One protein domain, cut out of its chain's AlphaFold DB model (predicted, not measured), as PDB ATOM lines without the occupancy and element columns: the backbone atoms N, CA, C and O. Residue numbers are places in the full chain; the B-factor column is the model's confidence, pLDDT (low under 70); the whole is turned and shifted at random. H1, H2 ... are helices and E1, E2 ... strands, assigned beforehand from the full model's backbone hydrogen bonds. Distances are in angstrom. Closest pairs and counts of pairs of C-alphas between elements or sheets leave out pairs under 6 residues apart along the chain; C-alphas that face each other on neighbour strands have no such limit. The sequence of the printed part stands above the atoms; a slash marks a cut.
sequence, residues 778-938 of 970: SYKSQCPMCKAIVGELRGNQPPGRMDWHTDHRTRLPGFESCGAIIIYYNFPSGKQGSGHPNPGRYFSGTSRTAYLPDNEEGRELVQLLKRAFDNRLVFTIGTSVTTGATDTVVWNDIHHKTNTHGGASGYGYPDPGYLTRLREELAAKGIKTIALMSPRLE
ATOM      1  N   SER A 778     229.276 154.299 176.843       56.69
ATOM      2  CA  SER A 778     228.484 155.084 177.801       56.69
ATOM      3  C   SER A 778     229.295 155.519 179.026       56.69
ATOM      4  O   SER A 778     229.053 156.593 179.578       56.69
ATOM      5  N   TYR A 779     230.287 154.716 179.432       52.38
ATOM      6  CA  TYR A 779     231.177 155.005 180.561       52.38
ATOM      7  C   TYR A 779     232.428 155.788 180.161       52.38
ATOM      8  O   TYR A 779     232.936 156.593 180.944       52.38
ATOM      9  N   LYS A 780     232.963 155.536 178.964       55.09
ATOM     10  CA  LYS A 780     234.186 156.159 178.461       55.09
ATOM     11  C   LYS A 780     234.045 156.344 176.955       55.09
ATOM     12  O   LYS A 780     233.944 155.361 176.236       55.09
ATOM     13  N   SER A 781     234.112 157.586 176.469       67.06
ATOM     14  CA  SER A 781     234.036 157.944 175.035       67.06
ATOM     15  C   SER A 781     235.282 157.516 174.242       67.06
ATOM     16  O   SER A 781     235.861 158.281 173.477       67.06
ATOM     17  N   GLN A 782     235.767 156.304 174.482       61.34
ATOM     18  CA  GLN A 782     236.943 155.705 173.885       61.34
ATOM     19  C   GLN A 782     236.594 154.270 173.531       61.34
ATOM     20  O   GLN A 782     236.108 153.515 174.372       61.34
ATOM     21  N   CYS A 783     236.902 153.875 172.302       60.28
ATOM     22  CA  CYS A 783     236.725 152.507 171.858       60.28
ATOM     23  C   CYS A 783     237.440 151.550 172.836       60.28
ATOM     24  O   CYS A 783     238.647 151.705 173.066       60.28
ATOM     25  N   PRO A 784     236.753 150.542 173.403       53.28
ATOM     26  CA  PRO A 784     237.370 149.615 174.349       53.28
ATOM     27  C   PRO A 784     238.525 148.820 173.719       53.28
ATOM     28  O   PRO A 784     239.454 148.442 174.434       53.28
ATOM     29  N   MET A 785     238.511 148.669 172.389       52.44
ATOM     30  CA  MET A 785     239.489 147.915 171.601       52.44
ATOM     31  C   MET A 785     240.714 148.747 171.193       52.44
ATOM     32  O   MET A 785     241.851 148.342 171.442       52.44
ATOM     33  N   CYS A 786     240.515 149.914 170.572       56.56
ATOM     34  CA  CYS A 786     241.612 150.713 170.006       56.56
ATOM     35  C   CYS A 786     241.903 152.017 170.759       56.56
ATOM     36  O   CYS A 786     242.863 152.701 170.421       56.56
ATOM     37  N   LYS A 787     241.106 152.357 171.781       51.44
ATOM     38  CA  LYS A 787     241.169 153.607 172.563       51.44
ATOM     39  C   LYS A 787     240.953 154.895 171.765       51.44
ATOM     40  O   LYS A 787     240.981 155.967 172.365       51.44
ATOM     41  N   ALA A 788     240.679 154.807 170.460       46.50
ATOM     42  CA  ALA A 788     240.261 155.952 169.664       46.50
ATOM     43  C   ALA A 788     239.031 156.595 170.305       46.50
ATOM     44  O   ALA A 788     238.120 155.890 170.744       46.50
ATOM     45  N   ILE A 789     239.029 157.921 170.388       53.75
ATOM     46  CA  ILE A 789     237.905 158.669 170.940       53.75
ATOM     47  C   ILE A 789     236.722 158.482 169.986       53.75
ATOM     48  O   ILE A 789     236.841 158.746 168.790       53.75
ATOM     49  N   VAL A 790     235.608 157.980 170.509       51.62
ATOM     50  CA  VAL A 790     234.370 157.769 169.752       51.62
ATOM     51  C   VAL A 790     233.373 158.817 170.230       51.62
ATOM     52  O   VAL A 790     232.980 158.805 171.395       51.62
ATOM     53  N   GLY A 791     232.999 159.741 169.343       60.00
ATOM     54  CA  GLY A 791     232.188 160.916 169.685       60.00
ATOM     55  C   GLY A 791     233.003 162.052 170.317       60.00
ATOM     56  O   GLY A 791     234.226 162.107 170.187       60.00
ATOM     57  N   GLU A 792     232.334 162.991 170.985       56.47
ATOM     58  CA  GLU A 792     233.015 164.043 171.748       56.47
ATOM     59  C   GLU A 792     233.530 163.476 173.078       56.47
ATOM     60  O   GLU A 792     232.791 162.808 173.806       56.47
ATOM     61  N   LEU A 793     234.807 163.719 173.402       66.94
ATOM     62  CA  LEU A 793     235.412 163.245 174.647       66.94
ATOM     63  C   LEU A 793     234.667 163.855 175.840       66.94
ATOM     64  O   LEU A 793     234.779 165.056 176.081       66.94
ATOM     65  N   ARG A 794     233.930 163.033 176.594       77.00
ATOM     66  CA  ARG A 794     233.184 163.476 177.774       77.00
ATOM     67  C   ARG A 794     233.876 163.020 179.055       77.00
ATOM     68  O   ARG A 794     234.120 161.830 179.241       77.00
ATOM     69  N   GLY A 795     234.220 163.962 179.929       84.19
ATOM     70  CA  GLY A 795     234.865 163.667 181.209       84.19
ATOM     71  C   GLY A 795     233.879 163.408 182.351       84.19
ATOM     72  O   GLY A 795     232.659 163.479 182.191       84.19
ATOM     73  N   ASN A 796     234.426 163.114 183.531       86.81
ATOM     74  CA  ASN A 796     233.673 162.798 184.746       86.81
ATOM     75  C   ASN A 796     233.554 163.997 185.710       86.81
ATOM     76  O   ASN A 796     233.467 163.821 186.922       86.81
ATOM     77  N   GLN A 797     233.553 165.228 185.190       93.12
ATOM     78  CA  GLN A 797     233.239 166.424 185.975       93.12
ATOM     79  C   GLN A 797     231.806 166.344 186.550       93.12
ATOM     80  O   GLN A 797     230.860 166.048 185.803       93.12
ATOM     81  N   PRO A 798     231.600 166.660 187.844       92.00
ATOM     82  CA  PRO A 798     230.262 166.741 188.424       92.00
ATOM     83  C   PRO A 798     229.456 167.914 187.834       92.00
ATOM     84  O   PRO A 798     230.036 168.866 187.317       92.00
ATOM     85  N   PRO A 799     228.112 167.898 187.908       88.81
ATOM     86  CA  PRO A 799     227.299 169.033 187.474       88.81
ATOM     87  C   PRO A 799     227.699 170.329 188.195       88.81
ATOM     88  O   PRO A 799     227.789 170.366 189.422       88.81
ATOM     89  N   GLY A 800     227.926 171.392 187.430       92.06
ATOM     90  CA  GLY A 800     228.314 172.707 187.931       92.06
ATOM     91  C   GLY A 800     228.101 173.782 186.872       92.06
ATOM     92  O   GLY A 800     227.700 173.484 185.746       92.06
ATOM     93  N   ARG A 801     228.376 175.035 187.232       94.75
ATOM     94  CA  ARG A 801     228.239 176.208 186.360       94.75
ATOM     95  C   ARG A 801     229.602 176.851 186.105       94.75
ATOM     96  O   ARG A 801     230.410 176.940 187.029       94.75
ATOM     97  N   MET A 802     229.821 177.300 184.870       96.25
ATOM     98  CA  MET A 802     230.934 178.161 184.467       96.25
ATOM     99  C   MET A 802     230.367 179.446 183.870       96.25
ATOM    100  O   MET A 802     229.562 179.384 182.941       96.25
ATOM    101  N   ASP A 803     230.845 180.584 184.356       94.12
ATOM    102  CA  ASP A 803     230.560 181.915 183.828       94.12
ATOM    103  C   ASP A 803     231.855 182.690 183.667       94.12
ATOM    104  O   ASP A 803     232.854 182.376 184.309       94.12
ATOM    105  N   TRP A 804     231.843 183.727 182.841       97.00
ATOM    106  CA  TRP A 804     232.965 184.646 182.760       97.00
ATOM    107  C   TRP A 804     232.506 186.036 182.339       97.00
ATOM    108  O   TRP A 804     231.465 186.192 181.699       97.00
ATOM    109  N   HIS A 805     233.288 187.047 182.699       95.50
ATOM    110  CA  HIS A 805     233.148 188.405 182.186       95.50
ATOM    111  C   HIS A 805     234.531 189.034 182.003       95.50
ATOM    112  O   HIS A 805     235.526 188.534 182.529       95.50
ATOM    113  N   THR A 806     234.601 190.137 181.266       95.12
ATOM    114  CA  THR A 806     235.820 190.942 181.178       95.12
ATOM    115  C   THR A 806     235.813 192.032 182.244       95.12
ATOM    116  O   THR A 806     234.762 192.539 182.642       95.12
ATOM    117  N   ASP A 807     236.988 192.364 182.760       93.38
ATOM    118  CA  ASP A 807     237.227 193.477 183.661       93.38
ATOM    119  C   ASP A 807     238.416 194.292 183.146       93.38
ATOM    120  O   ASP A 807     239.569 193.862 183.154       93.38
ATOM    121  N   HIS A 808     238.119 195.511 182.710       90.25
ATOM    122  CA  HIS A 808     239.091 196.454 182.175       90.25
ATOM    123  C   HIS A 808     239.909 197.157 183.265       90.25
ATOM    124  O   HIS A 808     240.781 197.954 182.918       90.25
ATOM    125  N   ARG A 809     239.650 196.922 184.559       89.50
ATOM    126  CA  ARG A 809     240.418 197.507 185.674       89.50
ATOM    127  C   ARG A 809     241.492 196.565 186.194       89.50
ATOM    128  O   ARG A 809     242.566 197.025 186.573       89.50
ATOM    129  N   THR A 810     241.233 195.264 186.171       90.25
ATOM    130  CA  THR A 810     242.235 194.263 186.530       90.25
ATOM    131  C   THR A 810     243.340 194.228 185.470       90.25
ATOM    132  O   THR A 810     243.080 194.088 184.274       90.25
ATOM    133  N   ARG A 811     244.592 194.388 185.911       88.81
ATOM    134  CA  ARG A 811     245.805 194.277 185.086       88.81
ATOM    135  C   ARG A 811     246.577 193.051 185.541       88.81
ATOM    136  O   ARG A 811     246.863 192.918 186.728       88.81
ATOM    137  N   LEU A 812     246.877 192.154 184.609       93.50
ATOM    138  CA  LEU A 812     247.676 190.967 184.892       93.50
ATOM    139  C   LEU A 812     249.144 191.277 184.568       93.50
ATOM    140  O   LEU A 812     249.413 191.748 183.464       93.50
ATOM    141  N   PRO A 813     250.088 191.024 185.489       91.81
ATOM    142  CA  PRO A 813     251.513 191.181 185.218       91.81
ATOM    143  C   PRO A 813     251.972 190.426 183.954       91.81
ATOM    144  O   PRO A 813     251.706 189.230 183.809       91.81
ATOM    145  N   GLY A 814     252.670 191.108 183.045       87.19
ATOM    146  CA  GLY A 814     253.049 190.616 181.712       87.19
ATOM    147  C   GLY A 814     251.992 190.834 180.618       87.19
ATOM    148  O   GLY A 814     252.241 190.494 179.463       87.19
ATOM    149  N   PHE A 815     250.827 191.386 180.968       89.88
ATOM    150  CA  PHE A 815     249.726 191.735 180.064       89.88
ATOM    151  C   PHE A 815     249.096 193.085 180.462       89.88
ATOM    152  O   PHE A 815     247.878 193.261 180.461       89.88
ATOM    153  N   GLU A 816     249.925 194.065 180.824       89.25
ATOM    154  CA  GLU A 816     249.509 195.379 181.333       89.25
ATOM    155  C   GLU A 816     248.752 196.222 180.294       89.25
ATOM    156  O   GLU A 816     248.038 197.162 180.646       89.25
ATOM    157  N   SER A 817     248.883 195.884 179.010       87.06
ATOM    158  CA  SER A 817     248.214 196.566 177.901       87.06
ATOM    159  C   SER A 817     246.742 196.177 177.725       87.06
ATOM    160  O   SER A 817     246.055 196.795 176.913       87.06
ATOM    161  N   CYS A 818     246.233 195.174 178.449       89.31
ATOM    162  CA  CYS A 818     244.842 194.730 178.352       89.31
ATOM    163  C   CYS A 818     244.183 194.506 179.725       89.31
ATOM    164  O   CYS A 818     244.835 194.496 180.770       89.31
ATOM    165  N   GLY A 819     242.852 194.365 179.723       91.94
ATOM    166  CA  GLY A 819     242.086 193.956 180.903       91.94
ATOM    167  C   GLY A 819     242.302 192.482 181.258       91.94
ATOM    168  O   GLY A 819     243.164 191.809 180.690       91.94
ATOM    169  N   ALA A 820     241.482 191.958 182.164       96.38
ATOM    170  CA  ALA A 820     241.442 190.538 182.491       96.38
ATOM    171  C   ALA A 820     240.061 189.942 182.203       96.38
ATOM    172  O   ALA A 820     239.033 190.556 182.464       96.38
ATOM    173  N   ILE A 821     240.033 188.713 181.712       97.75
ATOM    174  CA  ILE A 821     238.859 187.849 181.683       97.75
ATOM    175  C   ILE A 821     238.822 187.098 183.015       97.75
ATOM    176  O   ILE A 821     239.767 186.380 183.352       97.75
ATOM    177  N   ILE A 822     237.736 187.256 183.766       97.06
ATOM    178  CA  ILE A 822     237.523 186.594 185.053       97.06
ATOM    179  C   ILE A 822     236.509 185.475 184.858       97.06
ATOM    180  O   ILE A 822     235.392 185.711 184.399       97.06
ATOM    181  N   ILE A 823     236.908 184.256 185.208       97.94
ATOM    182  CA  ILE A 823     236.118 183.039 185.045       97.94
ATOM    183  C   ILE A 823     235.695 182.536 186.421       97.94
ATOM    184  O   ILE A 823     236.536 182.329 187.295       97.94
ATOM    185  N   TYR A 824     234.403 182.288 186.596       96.06
ATOM    186  CA  TYR A 824     233.809 181.763 187.817       96.06
ATOM    187  C   TYR A 824     233.282 180.352 187.597       96.06
ATOM    188  O   TYR A 824     232.471 180.103 186.707       96.06
ATOM    189  N   TYR A 825     233.705 179.441 188.465       97.06
ATOM    190  CA  TYR A 825     233.211 178.075 188.537       97.06
ATOM    191  C   TYR A 825     232.452 177.868 189.838       97.06
ATOM    192  O   TYR A 825     232.932 178.257 190.905       97.06
ATOM    193  N   ASN A 826     231.302 177.205 189.768       95.62
ATOM    194  CA  ASN A 826     230.513 176.856 190.940       95.62
ATOM    195  C   ASN A 826     229.981 175.423 190.857       95.62
ATOM    196  O   ASN A 826     229.253 175.074 189.928       95.62
ATOM    197  N   PHE A 827     230.302 174.619 191.865       95.81
ATOM    198  CA  PHE A 827     229.870 173.234 192.007       95.81
ATOM    199  C   PHE A 827     229.167 173.055 193.354       95.81
ATOM    200  O   PHE A 827     229.823 173.177 194.391       95.81
ATOM    201  N   PRO A 828     227.861 172.745 193.384       93.31
ATOM    202  CA  PRO A 828     227.190 172.374 194.624       93.31
ATOM    203  C   PRO A 828     227.686 171.009 195.126       93.31
ATOM    204  O   PRO A 828     228.097 170.154 194.340       93.31
ATOM    205  N   SER A 829     227.628 170.788 196.442       92.06
ATOM    206  CA  SER A 829     227.851 169.455 197.017       92.06
ATOM    207  C   SER A 829     226.799 168.479 196.499       92.06
ATOM    208  O   SER A 829     225.635 168.843 196.321       92.06
ATOM    209  N   GLY A 830     227.185 167.224 196.295       92.50
ATOM    210  CA  GLY A 830     226.292 166.228 195.718       92.50
ATOM    211  C   GLY A 830     226.731 164.803 196.003       92.50
ATOM    212  O   GLY A 830     227.703 164.560 196.716       92.50
ATOM    213  N   LYS A 831     225.995 163.845 195.441       92.56
ATOM    214  CA  LYS A 831     226.384 162.433 195.456       92.56
ATOM    215  C   LYS A 831     227.219 162.111 194.227       92.56
ATOM    216  O   LYS A 831     226.931 162.576 193.126       92.56
ATOM    217  N   GLN A 832     228.252 161.306 194.422       90.00
ATOM    218  CA  GLN A 832     229.095 160.813 193.350       90.00
ATOM    219  C   GLN A 832     228.289 159.888 192.433       90.00
ATOM    220  O   GLN A 832     227.648 158.948 192.900       90.00
ATOM    221  N   GLY A 833     228.303 160.180 191.131       83.38
ATOM    222  CA  GLY A 833     227.729 159.311 190.112       83.38
ATOM    223  C   GLY A 833     228.596 158.079 189.869       83.38
ATOM    224  O   GLY A 833     229.683 157.936 190.427       83.38
ATOM    225  N   SER A 834     228.123 157.198 188.995       79.81
ATOM    226  CA  SER A 834     228.780 155.926 188.695       79.81
ATOM    227  C   SER A 834     230.172 156.057 188.053       79.81
ATOM    228  O   SER A 834     230.987 155.154 188.190       79.81
ATOM    229  N   GLY A 835     230.476 157.190 187.408       74.69
ATOM    230  CA  GLY A 835     231.786 157.484 186.804       74.69
ATOM    231  C   GLY A 835     232.810 158.171 187.725       74.69
ATOM    232  O   GLY A 835     233.837 158.653 187.243       74.69
ATOM    233  N   HIS A 836     232.529 158.291 189.024       87.00
ATOM    234  CA  HIS A 836     233.419 158.917 190.012       87.00
ATOM    235  C   HIS A 836     234.115 157.858 190.891       87.00
ATOM    236  O   HIS A 836     233.647 156.723 190.931       87.00
ATOM    237  N   PRO A 837     235.204 158.199 191.611       80.69
ATOM    238  CA  PRO A 837     236.004 157.217 192.352       80.69
ATOM    239  C   PRO A 837     235.230 156.433 193.417       80.69
ATOM    240  O   PRO A 837     235.535 155.269 193.649       80.69
ATOM    241  N   ASN A 838     234.229 157.057 194.049       83.62
ATOM    242  CA  ASN A 838     233.419 156.445 195.103       83.62
ATOM    243  C   ASN A 838     231.915 156.639 194.818       83.62
ATOM    244  O   ASN A 838     231.285 157.491 195.455       83.62
ATOM    245  N   PRO A 839     231.309 155.887 193.876       88.38
ATOM    246  CA  PRO A 839     229.898 156.035 193.520       88.38
ATOM    247  C   PRO A 839     228.965 155.954 194.736       88.38
ATOM    248  O   PRO A 839     229.144 155.130 195.629       88.38
ATOM    249  N   GLY A 840     227.967 156.836 194.798       85.50
ATOM    250  CA  GLY A 840     227.007 156.921 195.905       85.50
ATOM    251  C   GLY A 840     227.503 157.685 197.140       85.50
ATOM    252  O   GLY A 840     226.675 158.186 197.907       85.50
ATOM    253  N   ARG A 841     228.821 157.862 197.313       89.88
ATOM    254  CA  ARG A 841     229.393 158.675 198.396       89.88
ATOM    255  C   ARG A 841     229.148 160.162 198.138       89.88
ATOM    256  O   ARG A 841     229.109 160.609 196.994       89.88
ATOM    257  N   TYR A 842     228.981 160.954 199.194       92.25
ATOM    258  CA  TYR A 842     228.886 162.408 199.047       92.25
ATOM    259  C   TYR A 842     230.249 163.019 198.724       92.25
ATOM    260  O   TYR A 842     231.265 162.595 199.271       92.25
ATOM    261  N   PHE A 843     230.252 164.029 197.858       93.31
ATOM    262  CA  PHE A 843     231.393 164.904 197.632       93.31
ATOM    263  C   PHE A 843     231.071 166.334 198.070       93.31
ATOM    264  O   PHE A 843     229.919 166.783 198.024       93.31
ATOM    265  N   SER A 844     232.106 167.058 198.481       87.94
ATOM    266  CA  SER A 844     232.012 168.475 198.826       87.94
ATOM    267  C   SER A 844     232.126 169.350 197.575       87.94
ATOM    268  O   SER A 844     233.061 169.208 196.782       87.94
ATOM    269  N   GLY A 845     231.157 170.247 197.395       88.38
ATOM    270  CA  GLY A 845     231.160 171.257 196.341       88.38
ATOM    271  C   GLY A 845     232.256 172.307 196.534       88.38
ATOM    272  O   GLY A 845     232.877 172.402 197.594       88.38
ATOM    273  N   THR A 846     232.500 173.117 195.507       90.31
ATOM    274  CA  THR A 846     233.513 174.177 195.535       90.31
ATOM    275  C   THR A 846     233.131 175.331 194.617       90.31
ATOM    276  O   THR A 846     232.393 175.149 193.649       90.31
ATOM    277  N   SER A 847     233.692 176.506 194.878       91.44
ATOM    278  CA  SER A 847     233.653 177.629 193.946       91.44
ATOM    279  C   SER A 847     235.077 178.106 193.697       91.44
ATOM    280  O   SER A 847     235.893 178.148 194.620       91.44
ATOM    281  N   ARG A 848     235.402 178.436 192.447       92.88
ATOM    282  CA  ARG A 848     236.754 178.844 192.042       92.88
ATOM    283  C   ARG A 848     236.691 180.019 191.082       92.88
ATOM    284  O   ARG A 848     235.771 180.107 190.279       92.88
ATOM    285  N   THR A 849     237.692 180.887 191.174       95.44
ATOM    286  CA  THR A 849     237.882 182.014 190.256       95.44
ATOM    287  C   THR A 849     239.205 181.829 189.524       95.44
ATOM    288  O   THR A 849     240.185 181.417 190.148       95.44
ATOM    289  N   ALA A 850     239.227 182.098 188.222       96.88
ATOM    290  CA  ALA A 850     240.422 182.041 187.390       96.88
ATOM    291  C   ALA A 850     240.545 183.271 186.480       96.88
ATOM    292  O   ALA A 850     239.549 183.943 186.214       96.88
ATOM    293  N   TYR A 851     241.761 183.548 186.005       97.19
ATOM    294  CA  TYR A 851     242.097 184.773 185.278       97.19
ATOM    295  C   TYR A 851     242.847 184.497 183.965       97.19
ATOM    296  O   TYR A 851     243.861 183.793 183.949       97.19
ATOM    297  N   LEU A 852     242.392 185.120 182.878       97.12
ATOM    298  CA  LEU A 852     243.087 185.205 181.585       97.12
ATOM    299  C   LEU A 852     243.267 186.677 181.182       97.12
ATOM    300  O   LEU A 852     242.482 187.511 181.625       97.12
ATOM    301  N   PRO A 853     244.266 187.035 180.362       96.56
ATOM    302  CA  PRO A 853     244.347 188.381 179.797       96.56
ATOM    303  C   PRO A 853     243.213 188.618 178.790       96.56
ATOM    304  O   PRO A 853     242.874 187.734 178.012       96.56
ATOM    305  N   ASP A 854     242.626 189.814 178.771       96.25
ATOM    306  CA  ASP A 854     241.612 190.209 177.779       96.25
ATOM    307  C   ASP A 854     242.260 190.695 176.472       96.25
ATOM    308  O   ASP A 854     242.082 191.826 176.010       96.25
ATOM    309  N   ASN A 855     243.062 189.819 175.876       93.00
ATOM    310  CA  ASN A 855     243.618 189.967 174.537       93.00
ATOM    311  C   ASN A 855     243.000 188.915 173.598       93.00
ATOM    312  O   ASN A 855     242.134 188.134 173.994       93.00
ATOM    313  N   GLU A 856     243.392 188.924 172.324       91.38
ATOM    314  CA  GLU A 856     242.866 187.979 171.330       91.38
ATOM    315  C   GLU A 856     243.050 186.519 171.766       91.38
ATOM    316  O   GLU A 856     242.107 185.729 171.722       91.38
ATOM    317  N   GLU A 857     244.229 186.204 172.299       92.31
ATOM    318  CA  GLU A 857     244.579 184.867 172.763       92.31
ATOM    319  C   GLU A 857     243.743 184.415 173.972       92.31
ATOM    320  O   GLU A 857     243.215 183.303 173.994       92.31
ATOM    321  N   GLY A 858     243.555 185.276 174.974       93.12
ATOM    322  CA  GLY A 858     242.728 184.958 176.135       93.12
ATOM    323  C   GLY A 858     241.243 184.822 175.794       93.12
ATOM    324  O   GLY A 858     240.565 183.956 176.357       93.12
ATOM    325  N   ARG A 859     240.733 185.602 174.829       93.69
ATOM    326  CA  ARG A 859     239.356 185.462 174.318       93.69
ATOM    327  C   ARG A 859     239.148 184.158 173.551       93.69
ATOM    328  O   ARG A 859     238.081 183.558 173.658       93.69
ATOM    329  N   GLU A 860     240.149 183.688 172.817       91.50
ATOM    330  CA  GLU A 860     240.123 182.354 172.208       91.50
ATOM    331  C   GLU A 860     240.103 181.263 173.294       91.50
ATOM    332  O   GLU A 860     239.248 180.372 173.291       91.50
ATOM    333  N   LEU A 861     241.008 181.360 174.270       94.69
ATOM    334  CA  LEU A 861     241.180 180.352 175.316       94.69
ATOM    335  C   LEU A 861     239.965 180.228 176.241       94.69
ATOM    336  O   LEU A 861     239.615 179.109 176.613       94.69
ATOM    337  N   VAL A 862     239.264 181.321 176.572       95.50
ATOM    338  CA  VAL A 862     238.034 181.232 177.382       95.50
ATOM    339  C   VAL A 862     236.915 180.475 176.652       95.50
ATOM    340  O   VAL A 862     236.158 179.738 177.285       95.50
ATOM    341  N   GLN A 863     236.843 180.568 175.318       92.94
ATOM    342  CA  GLN A 863     235.884 179.801 174.513       92.94
ATOM    343  C   GLN A 863     236.240 178.312 174.483       92.94
ATOM    344  O   GLN A 863     235.363 177.453 174.607       92.94
ATOM    345  N   LEU A 864     237.529 177.983 174.373       92.44
ATOM    346  CA  LEU A 864     237.993 176.597 174.452       92.44
ATOM    347  C   LEU A 864     237.764 176.003 175.846       92.44
ATOM    348  O   LEU A 864     237.263 174.886 175.953       92.44
ATOM    349  N   LEU A 865     238.028 176.763 176.910       95.19
ATOM    350  CA  LEU A 865     237.711 176.367 178.283       95.19
ATOM    351  C   LEU A 865     236.213 176.132 178.480       95.19
ATOM    352  O   LEU A 865     235.837 175.162 179.137       95.19
ATOM    353  N   LYS A 866     235.351 176.967 177.885       92.69
ATOM    354  CA  LYS A 866     233.900 176.767 177.940       92.69
ATOM    355  C   LYS A 866     233.491 175.454 177.278       92.69
ATOM    356  O   LYS A 866     232.748 174.683 177.879       92.69
ATOM    357  N   ARG A 867     234.041 175.145 176.100       87.62
ATOM    358  CA  ARG A 867     233.818 173.857 175.419       87.62
ATOM    359  C   ARG A 867     234.335 172.675 176.240       87.62
ATOM    360  O   ARG A 867     233.639 171.674 176.374       87.62
ATOM    361  N   ALA A 868     235.518 172.793 176.839       91.75
ATOM    362  CA  ALA A 868     236.063 171.769 177.730       91.75
ATOM    363  C   ALA A 868     235.166 171.544 178.960       91.75
ATOM    364  O   ALA A 868     234.959 170.406 179.386       91.75
ATOM    365  N   PHE A 869     234.615 172.620 179.526       93.69
ATOM    366  CA  PHE A 869     233.712 172.566 180.670       93.69
ATOM    367  C   PHE A 869     232.380 171.899 180.312       93.69
ATOM    368  O   PHE A 869     231.917 171.035 181.057       93.69
ATOM    369  N   ASP A 870     231.801 172.243 179.162       87.44
ATOM    370  CA  ASP A 870     230.562 171.639 178.654       87.44
ATOM    371  C   ASP A 870     230.745 170.139 178.379       87.44
ATOM    372  O   ASP A 870     229.883 169.321 178.714       87.44
ATOM    373  N   ASN A 871     231.943 169.764 177.923       86.69
ATOM    374  CA  ASN A 871     232.367 168.378 177.743       86.69
ATOM    375  C   ASN A 871     232.795 167.688 179.049       86.69
ATOM    376  O   ASN A 871     233.209 166.531 179.029       86.69
ATOM    377  N   ARG A 872     232.650 168.345 180.208       91.50
ATOM    378  CA  ARG A 872     232.945 167.789 181.539       91.50
ATOM    379  C   ARG A 872     234.416 167.412 181.761       91.50
ATOM    380  O   ARG A 872     234.700 166.460 182.484       91.50
ATOM    381  N   LEU A 873     235.348 168.140 181.145       90.75
ATOM    382  CA  LEU A 873     236.781 167.811 181.140       90.75
ATOM    383  C   LEU A 873     237.631 168.640 182.113       90.75
ATOM    384  O   LEU A 873     238.750 168.228 182.402       90.75
ATOM    385  N   VAL A 874     237.131 169.774 182.615       93.44
ATOM    386  CA  VAL A 874     237.933 170.752 183.385       93.44
ATOM    387  C   VAL A 874     238.153 170.323 184.835       93.44
ATOM    388  O   VAL A 874     239.224 170.551 185.401       93.44
ATOM    389  N   PHE A 875     237.162 169.665 185.434       93.88
ATOM    390  CA  PHE A 875     237.208 169.201 186.819       93.88
ATOM    391  C   PHE A 875     236.932 167.705 186.938       93.88
ATOM    392  O   PHE A 875     236.393 167.070 186.038       93.88
ATOM    393  N   THR A 876     237.276 167.146 188.090       93.12
ATOM    394  CA  THR A 876     236.932 165.783 188.494       93.12
ATOM    395  C   THR A 876     236.718 165.733 190.010       93.12
ATOM    396  O   THR A 876     236.895 166.740 190.702       93.12
ATOM    397  N   ILE A 877     236.308 164.583 190.541       91.00
ATOM    398  CA  ILE A 877     236.239 164.350 191.987       91.00
ATOM    399  C   ILE A 877     237.470 163.560 192.401       91.00
ATOM    400  O   ILE A 877     237.748 162.501 191.844       91.00
ATOM    401  N   GLY A 878     238.190 164.060 193.397       88.06
ATOM    402  CA  GLY A 878     239.416 163.434 193.863       88.06
ATOM    403  C   GLY A 878     239.880 163.990 195.197       88.06
ATOM    404  O   GLY A 878     239.091 164.519 195.985       88.06
ATOM    405  N   THR A 879     241.177 163.849 195.444       85.19
ATOM    406  CA  THR A 879     241.832 164.345 196.653       85.19
ATOM    407  C   THR A 879     242.477 165.694 196.368       85.19
ATOM    408  O   THR A 879     243.297 165.824 195.462       85.19
ATOM    409  N   SER A 880     242.107 166.716 197.136       79.12
ATOM    410  CA  SER A 880     242.707 168.046 197.040       79.12
ATOM    411  C   SER A 880     244.179 167.995 197.438       79.12
ATOM    412  O   SER A 880     244.509 167.625 198.562       79.12
ATOM    413  N   VAL A 881     245.064 168.427 196.540       71.19
ATOM    414  CA  VAL A 881     246.515 168.472 196.789       71.19
ATOM    415  C   VAL A 881     246.862 169.457 197.911       71.19
ATOM    416  O   VAL A 881     247.762 169.208 198.703       71.19
ATOM    417  N   THR A 882     246.128 170.569 198.014       67.12
ATOM    418  CA  THR A 882     246.427 171.638 198.978       67.12
ATOM    419  C   THR A 882     245.891 171.345 200.377       67.12
ATOM    420  O   THR A 882     246.482 171.772 201.362       67.12
ATOM    421  N   THR A 883     244.755 170.650 200.480       74.75
ATOM    422  CA  THR A 883     244.065 170.428 201.765       74.75
ATOM    423  C   THR A 883     244.049 168.969 202.211       74.75
ATOM    424  O   THR A 883     243.623 168.692 203.326       74.75
ATOM    425  N   GLY A 884     244.454 168.026 201.353       78.44
ATOM    426  CA  GLY A 884     244.387 166.583 201.613       78.44
ATOM    427  C   GLY A 884     242.966 166.008 201.667       78.44
ATOM    428  O   GLY A 884     242.800 164.808 201.863       78.44
ATOM    429  N   ALA A 885     241.931 166.838 201.496       79.00
ATOM    430  CA  ALA A 885     240.541 166.406 201.572       79.00
ATOM    431  C   ALA A 885     240.188 165.503 200.382       79.00
ATOM    432  O   ALA A 885     240.348 165.913 199.230       79.00
ATOM    433  N   THR A 886     239.698 164.294 200.662       85.06
ATOM    434  CA  THR A 886     239.158 163.372 199.653       85.06
ATOM    435  C   THR A 886     237.719 163.741 199.301       85.06
ATOM    436  O   THR A 886     237.063 164.488 200.028       85.06
ATOM    437  N   ASP A 887     237.212 163.199 198.191       89.12
ATOM    438  CA  ASP A 887     235.821 163.381 197.761       89.12
ATOM    439  C   ASP A 887     235.456 164.869 197.593       89.12
ATOM    440  O   ASP A 887     234.431 165.360 198.072       89.12
ATOM    441  N   THR A 888     236.328 165.618 196.919       90.31
ATOM    442  CA  THR A 888     236.111 167.034 196.607       90.31
ATOM    443  C   THR A 888     236.377 167.325 195.136       90.31
ATOM    444  O   THR A 888     237.031 166.547 194.440       90.31
ATOM    445  N   VAL A 889     235.844 168.445 194.648       91.00
ATOM    446  CA  VAL A 889     236.017 168.872 193.258       91.00
ATOM    447  C   VAL A 889     237.411 169.480 193.060       91.00
ATOM    448  O   VAL A 889     237.765 170.519 193.636       91.00
ATOM    449  N   VAL A 890     238.203 168.836 192.206       90.75
ATOM    450  CA  VAL A 890     239.597 169.182 191.899       90.75
ATOM    451  C   VAL A 890     239.790 169.407 190.398       90.75
ATOM    452  O   VAL A 890     238.980 168.956 189.589       90.75
ATOM    453  N   TRP A 891     240.844 170.136 190.024       90.25
ATOM    454  CA  TRP A 891     241.231 170.330 188.621       90.25
ATOM    455  C   TRP A 891     241.576 168.987 187.959       90.25
ATOM    456  O   TRP A 891     242.129 168.110 188.617       90.25
ATOM    457  N   ASN A 892     241.266 168.835 186.671       90.00
ATOM    458  CA  ASN A 892     241.473 167.597 185.909       90.00
ATOM    459  C   ASN A 892     242.502 167.790 184.781       90.00
ATOM    460  O   ASN A 892     242.169 167.758 183.595       90.00
ATOM    461  N   ASP A 893     243.752 168.033 185.176       84.75
ATOM    462  CA  ASP A 893     244.912 168.277 184.299       84.75
ATOM    463  C   ASP A 893     244.776 169.471 183.333       84.75
ATOM    464  O   ASP A 893     245.497 169.544 182.342       84.75
ATOM    465  N   ILE A 894     243.847 170.396 183.600       89.88
ATOM    466  CA  ILE A 894     243.758 171.694 182.920       89.88
ATOM    467  C   ILE A 894     244.026 172.775 183.966       89.88
ATOM    468  O   ILE A 894     243.172 173.086 184.809       89.88
ATOM    469  N   HIS A 895     245.232 173.332 183.949       89.50
ATOM    470  CA  HIS A 895     245.713 174.252 184.965       89.50
ATOM    471  C   HIS A 895     245.155 175.661 184.764       89.50
ATOM    472  O   HIS A 895     245.161 176.237 183.676       89.50
ATOM    473  N   HIS A 896     244.696 176.251 185.865       93.31
ATOM    474  CA  HIS A 896     244.116 177.590 185.887       93.31
ATOM    475  C   HIS A 896     244.959 178.544 186.721       93.31
ATOM    476  O   HIS A 896     245.503 178.173 187.764       93.31
ATOM    477  N   LYS A 897     245.011 179.804 186.292       94.88
ATOM    478  CA  LYS A 897     245.548 180.892 187.108       94.88
ATOM    479  C   LYS A 897     244.489 181.369 188.079       94.88
ATOM    480  O   LYS A 897     243.595 182.113 187.696       94.88
ATOM    481  N   THR A 898     244.564 180.907 189.323       92.12
ATOM    482  CA  THR A 898     243.605 181.255 190.384       92.12
ATOM    483  C   THR A 898     243.970 182.530 191.135       92.12
ATOM    484  O   THR A 898     243.170 183.006 191.933       92.12
ATOM    485  N   ASN A 899     245.155 183.087 190.880       91.38
ATOM    486  CA  ASN A 899     245.614 184.360 191.423       91.38
ATOM    487  C   ASN A 899     246.012 185.308 190.288       91.38
ATOM    488  O   ASN A 899     246.463 184.883 189.229       91.38
ATOM    489  N   THR A 900     245.889 186.612 190.517       91.69
ATOM    490  CA  THR A 900     246.346 187.635 189.564       91.69
ATOM    491  C   THR A 900     247.845 187.927 189.685       91.69
ATOM    492  O   THR A 900     248.416 188.516 188.781       91.69
ATOM    493  N   HIS A 901     248.503 187.477 190.760       86.25
ATOM    494  CA  HIS A 901     249.910 187.755 191.080       86.25
ATOM    495  C   HIS A 901     250.600 186.508 191.666       86.25
ATOM    496  O   HIS A 901     249.932 185.523 191.983       86.25
ATOM    497  N   GLY A 902     251.922 186.551 191.858       83.56
ATOM    498  CA  GLY A 902     252.692 185.481 192.515       83.56
ATOM    499  C   GLY A 902     253.372 184.494 191.560       83.56
ATOM    500  O   GLY A 902     253.938 183.502 192.013       83.56
ATOM    501  N   GLY A 903     253.337 184.770 190.252       83.50
ATOM    502  CA  GLY A 903     254.019 183.983 189.225       83.50
ATOM    503  C   GLY A 903     253.561 182.524 189.127       83.50
ATOM    504  O   GLY A 903     252.538 182.122 189.691       83.50
ATOM    505  N   ALA A 904     254.325 181.705 188.399       79.31
ATOM    506  CA  ALA A 904     253.985 180.301 188.157       79.31
ATOM    507  C   ALA A 904     253.783 179.488 189.451       79.31
ATOM    508  O   ALA A 904     252.807 178.747 189.554       79.31
ATOM    509  N   SER A 905     254.646 179.681 190.455       78.75
ATOM    510  CA  SER A 905     254.580 178.989 191.752       78.75
ATOM    511  C   SER A 905     253.380 179.402 192.611       78.75
ATOM    512  O   SER A 905     252.891 178.595 193.397       78.75
ATOM    513  N   GLY A 906     252.880 180.630 192.450       82.56
ATOM    514  CA  GLY A 906     251.691 181.142 193.134       82.56
ATOM    515  C   GLY A 906     250.381 180.938 192.372       82.56
ATOM    516  O   GLY A 906     249.369 181.521 192.760       82.56
ATOM    517  N   TYR A 907     250.381 180.164 191.280       88.06
ATOM    518  CA  TYR A 907     249.239 180.023 190.365       88.06
ATOM    519  C   TYR A 907     248.718 181.372 189.839       88.06
ATOM    520  O   TYR A 907     247.521 181.535 189.601       88.06
ATOM    521  N   GLY A 908     249.617 182.341 189.650       88.50
ATOM    522  CA  GLY A 908     249.285 183.666 189.142       88.50
ATOM    523  C   GLY A 908     250.268 184.177 188.101       88.50
ATOM    524  O   GLY A 908     250.999 183.395 187.484       88.50
ATOM    525  N   TYR A 909     250.232 185.485 187.871       91.75
ATOM    526  CA  TYR A 909     251.037 186.173 186.866       91.75
ATOM    527  C   TYR A 909     252.214 186.921 187.531       91.75
ATOM    528  O   TYR A 909     252.146 187.216 188.731       91.75
ATOM    529  N   PRO A 910     253.319 187.186 186.809       91.06
ATOM    530  CA  PRO A 910     253.558 186.847 185.403       91.06
ATOM    531  C   PRO A 910     253.893 185.360 185.201       91.06
ATOM    532  O   PRO A 910     254.568 184.737 186.019       91.06
ATOM    533  N   ASP A 911     253.419 184.784 184.097       90.19
ATOM    534  CA  ASP A 911     253.768 183.428 183.653       90.19
ATOM    535  C   ASP A 911     253.733 183.369 182.115       90.19
ATOM    536  O   ASP A 911     252.688 183.069 181.533       90.19
ATOM    537  N   PRO A 912     254.854 183.692 181.446       82.19
ATOM    538  CA  PRO A 912     254.881 183.911 179.998       82.19
ATOM    539  C   PRO A 912     254.584 182.651 179.172       82.19
ATOM    540  O   PRO A 912     254.190 182.764 178.019       82.19
ATOM    541  N   GLY A 913     254.721 181.451 179.749       86.12
ATOM    542  CA  GLY A 913     254.400 180.192 179.067       86.12
ATOM    543  C   GLY A 913     252.987 179.670 179.337       86.12
ATOM    544  O   GLY A 913     252.637 178.598 178.849       86.12
ATOM    545  N   TYR A 914     252.180 180.359 180.151       93.81
ATOM    546  CA  TYR A 914     250.897 179.821 180.606       93.81
ATOM    547  C   TYR A 914     249.881 179.629 179.475       93.81
ATOM    548  O   TYR A 914     249.278 178.562 179.399       93.81
ATOM    549  N   LEU A 915     249.701 180.618 178.593       92.88
ATOM    550  CA  LEU A 915     248.697 180.548 177.523       92.88
ATOM    551  C   LEU A 915     249.004 179.417 176.529       92.88
ATOM    552  O   LEU A 915     248.104 178.675 176.135       92.88
ATOM    553  N   THR A 916     250.286 179.215 176.206       89.56
ATOM    554  CA  THR A 916     250.759 178.091 175.386       89.56
ATOM    555  C   THR A 916     250.479 176.750 176.060       89.56
ATOM    556  O   THR A 916     249.834 175.895 175.454       89.56
ATOM    557  N   ARG A 917     250.870 176.585 177.333       93.19
ATOM    558  CA  ARG A 917     250.612 175.343 178.083       93.19
ATOM    559  C   ARG A 917     249.121 175.049 178.218       93.19
ATOM    560  O   ARG A 917     248.708 173.913 178.024       93.19
ATOM    561  N   LEU A 918     248.295 176.063 178.481       92.81
ATOM    562  CA  LEU A 918     246.844 175.896 178.566       92.81
ATOM    563  C   LEU A 918     246.258 175.394 177.237       92.81
ATOM    564  O   LEU A 918     245.387 174.523 177.232       92.81
ATOM    565  N   ARG A 919     246.747 175.909 176.102       91.31
ATOM    566  CA  ARG A 919     246.338 175.444 174.769       91.31
ATOM    567  C   ARG A 919     246.734 173.983 174.533       91.31
ATOM    568  O   ARG A 919     245.931 173.222 173.999       91.31
ATOM    569  N   GLU A 920     247.931 173.585 174.951       84.00
ATOM    570  CA  GLU A 920     248.412 172.200 174.854       84.00
ATOM    571  C   GLU A 920     247.604 171.243 175.742       84.00
ATOM    572  O   GLU A 920     247.186 170.183 175.276       84.00
ATOM    573  N   GLU A 921     247.309 171.632 176.984       90.31
ATOM    574  CA  GLU A 921     246.477 170.860 177.916       90.31
ATOM    575  C   GLU A 921     245.056 170.653 177.367       90.31
ATOM    576  O   GLU A 921     244.521 169.541 177.393       90.31
ATOM    577  N   LEU A 922     244.457 171.699 176.789       87.44
ATOM    578  CA  LEU A 922     243.159 171.614 176.115       87.44
ATOM    579  C   LEU A 922     243.211 170.711 174.874       87.44
ATOM    580  O   LEU A 922     242.339 169.855 174.697       87.44
ATOM    581  N   ALA A 923     244.253 170.841 174.050       81.31
ATOM    582  CA  ALA A 923     244.448 170.012 172.863       81.31
ATOM    583  C   ALA A 923     244.656 168.531 173.217       81.31
ATOM    584  O   ALA A 923     244.114 167.659 172.531       81.31
ATOM    585  N   ALA A 924     245.366 168.237 174.310       76.31
ATOM    586  CA  ALA A 924     245.548 166.887 174.840       76.31
ATOM    587  C   ALA A 924     244.223 166.260 175.309       76.31
ATOM    588  O   ALA A 924     244.035 165.047 175.203       76.31
ATOM    589  N   LYS A 925     243.262 167.081 175.756       80.62
ATOM    590  CA  LYS A 925     241.879 166.668 176.060       80.62
ATOM    591  C   LYS A 925     240.955 166.723 174.826       80.62
ATOM    592  O   LYS A 925     239.739 166.625 174.960       80.62
ATOM    593  N   GLY A 926     241.505 166.863 173.618       77.44
ATOM    594  CA  GLY A 926     240.754 166.849 172.357       77.44
ATOM    595  C   GLY A 926     240.007 168.148 172.028       77.44
ATOM    596  O   GLY A 926     239.241 168.175 171.065       77.44
ATOM    597  N   ILE A 927     240.227 169.229 172.781       81.56
ATOM    598  CA  ILE A 927     239.600 170.537 172.564       81.56
ATOM    599  C   ILE A 927     240.534 171.397 171.705       81.56
ATOM    600  O   ILE A 927     241.555 171.886 172.179       81.56
ATOM    601  N   LYS A 928     240.194 171.570 170.422       74.69
ATOM    602  CA  LYS A 928     240.982 172.348 169.447       74.69
ATOM    603  C   LYS A 928     240.220 173.574 168.935       74.69
ATOM    604  O   LYS A 928     238.983 173.562 168.864       74.69
ATOM    605  N   THR A 929     240.961 174.610 168.540       55.44
ATOM    606  CA  THR A 929     240.443 175.810 167.865       55.44
ATOM    607  C   THR A 929     239.787 175.448 166.535       55.44
ATOM    608  O   THR A 929     240.264 174.575 165.811       55.44
ATOM    609  N   ILE A 930     238.689 176.131 166.198       47.09
ATOM    610  CA  ILE A 930     237.918 175.912 164.959       47.09
ATOM    611  C   ILE A 930     238.799 176.093 163.704       47.09
ATOM    612  O   ILE A 930     238.601 175.390 162.720       47.09
ATOM    613  N   ALA A 931     239.846 176.925 163.778       34.06
ATOM    614  CA  ALA A 931     240.827 177.151 162.710       34.06
ATOM    615  C   ALA A 931     241.707 175.930 162.342       34.06
ATOM    616  O   ALA A 931     242.430 175.978 161.354       34.06
ATOM    617  N   LEU A 932     241.650 174.826 163.099       35.72
ATOM    618  CA  LEU A 932     242.347 173.565 162.787       35.72
ATOM    619  C   LEU A 932     241.403 172.459 162.278       35.72
ATOM    620  O   LEU A 932     241.793 171.291 162.204       35.72
ATOM    621  N   MET A 933     240.158 172.792 161.921       31.17
ATOM    622  CA  MET A 933     239.307 171.889 161.144       31.17
ATOM    623  C   MET A 933     239.698 171.991 159.664       31.17
ATOM    624  O   MET A 933     239.849 173.082 159.131       31.17
ATOM    625  N   SER A 934     239.880 170.849 158.996       29.64
ATOM    626  CA  SER A 934     240.251 170.783 157.574       29.64
ATOM    627  C   SER A 934     239.387 171.706 156.682       29.64
ATOM    628  O   SER A 934     238.188 171.822 156.964       29.64
ATOM    629  N   PRO A 935     239.901 172.201 155.533       34.28
ATOM    630  CA  PRO A 935     239.150 173.026 154.565       34.28
ATOM    631  C   PRO A 935     237.820 172.420 154.068       34.28
ATOM    632  O   PRO A 935     236.992 173.099 153.466       34.28
ATOM    633  N   ARG A 936     237.570 171.129 154.331       32.56
ATOM    634  CA  ARG A 936     236.313 170.444 154.004       32.56
ATOM    635  C   ARG A 936     235.093 170.909 154.811       32.56
ATOM    636  O   ARG A 936     233.983 170.675 154.344       32.56
ATOM    637  N   LEU A 937     235.244 171.563 155.969       35.56
ATOM    638  CA  LEU A 937     234.091 172.064 156.744       35.56
ATOM    639  C   LEU A 937     233.741 173.535 156.473       35.56
ATOM    640  O   LEU A 937     232.568 173.896 156.576       35.56
ATOM    641  N   GLU A 938     234.693 174.363 156.041       31.45
ATOM    642  CA  GLU A 938     234.413 175.756 155.648       31.45
ATOM    643  C   GLU A 938     233.573 175.840 154.364       31.45
ATOM    644  O   GLU A 938     232.692 176.696 154.243       31.45
TER     645      GLU A 938
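This is residues 778 to 938 of the 970 residues of the protein "E3 ubiquitin-protein ligase" of Branchiostoma floridae (UniProt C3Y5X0). With little regular structure, this is a twisted wall of strands E1, E2, E3 with H1 over one face; H2 packs on H1, hairpin E4-E5 sits near one end of E3, and residues 931 to 937 stick out. The printed part has 161 residues, 57 in named elements: E1 E2 E3 H1 E4 E5 H2, mixed class, both sheets antiparallel. It is compact, radius of gyration of the C-alphas 16.8 A, and flat, 47 by 47 by 24 A.

Pass residues 778 to 800 and find C-alpha 801 at (228.239, 176.208, 186.360), where E1, residues 801 to 807, begins. Then come E2, 820 to 827, 22.9 A; E3, 846 to 853, 23.8 A; H1, 856 to 870, 21.7 A; E4, 875 to 878; E5, 888 to 891; and H2, 914 to 924, ending at (245.548, 166.887, 174.840).

E1 E2 E3 form a meander, each strand the antiparallel neighbour of the one before; find N 803 and O 824, 2.9 A apart, and N 823 and O 850, 2.8 A. H1 is on this sheet, making two layers, at a height of 9.4 A. H1 and H2 touch, closest at C-alphas 861 and 919, 7.1 A, the same way, at 37 degrees, only just steep. Every O i to N i+4 pair is within hydrogen-bond range in H2, 10 of 11 in H1.

The printed part has no cut; links E1 to E2, E2 to E3 and E5 to H2 are long. pLDDT is under 70 at residues 778 to 793, 882 and 929 to 938.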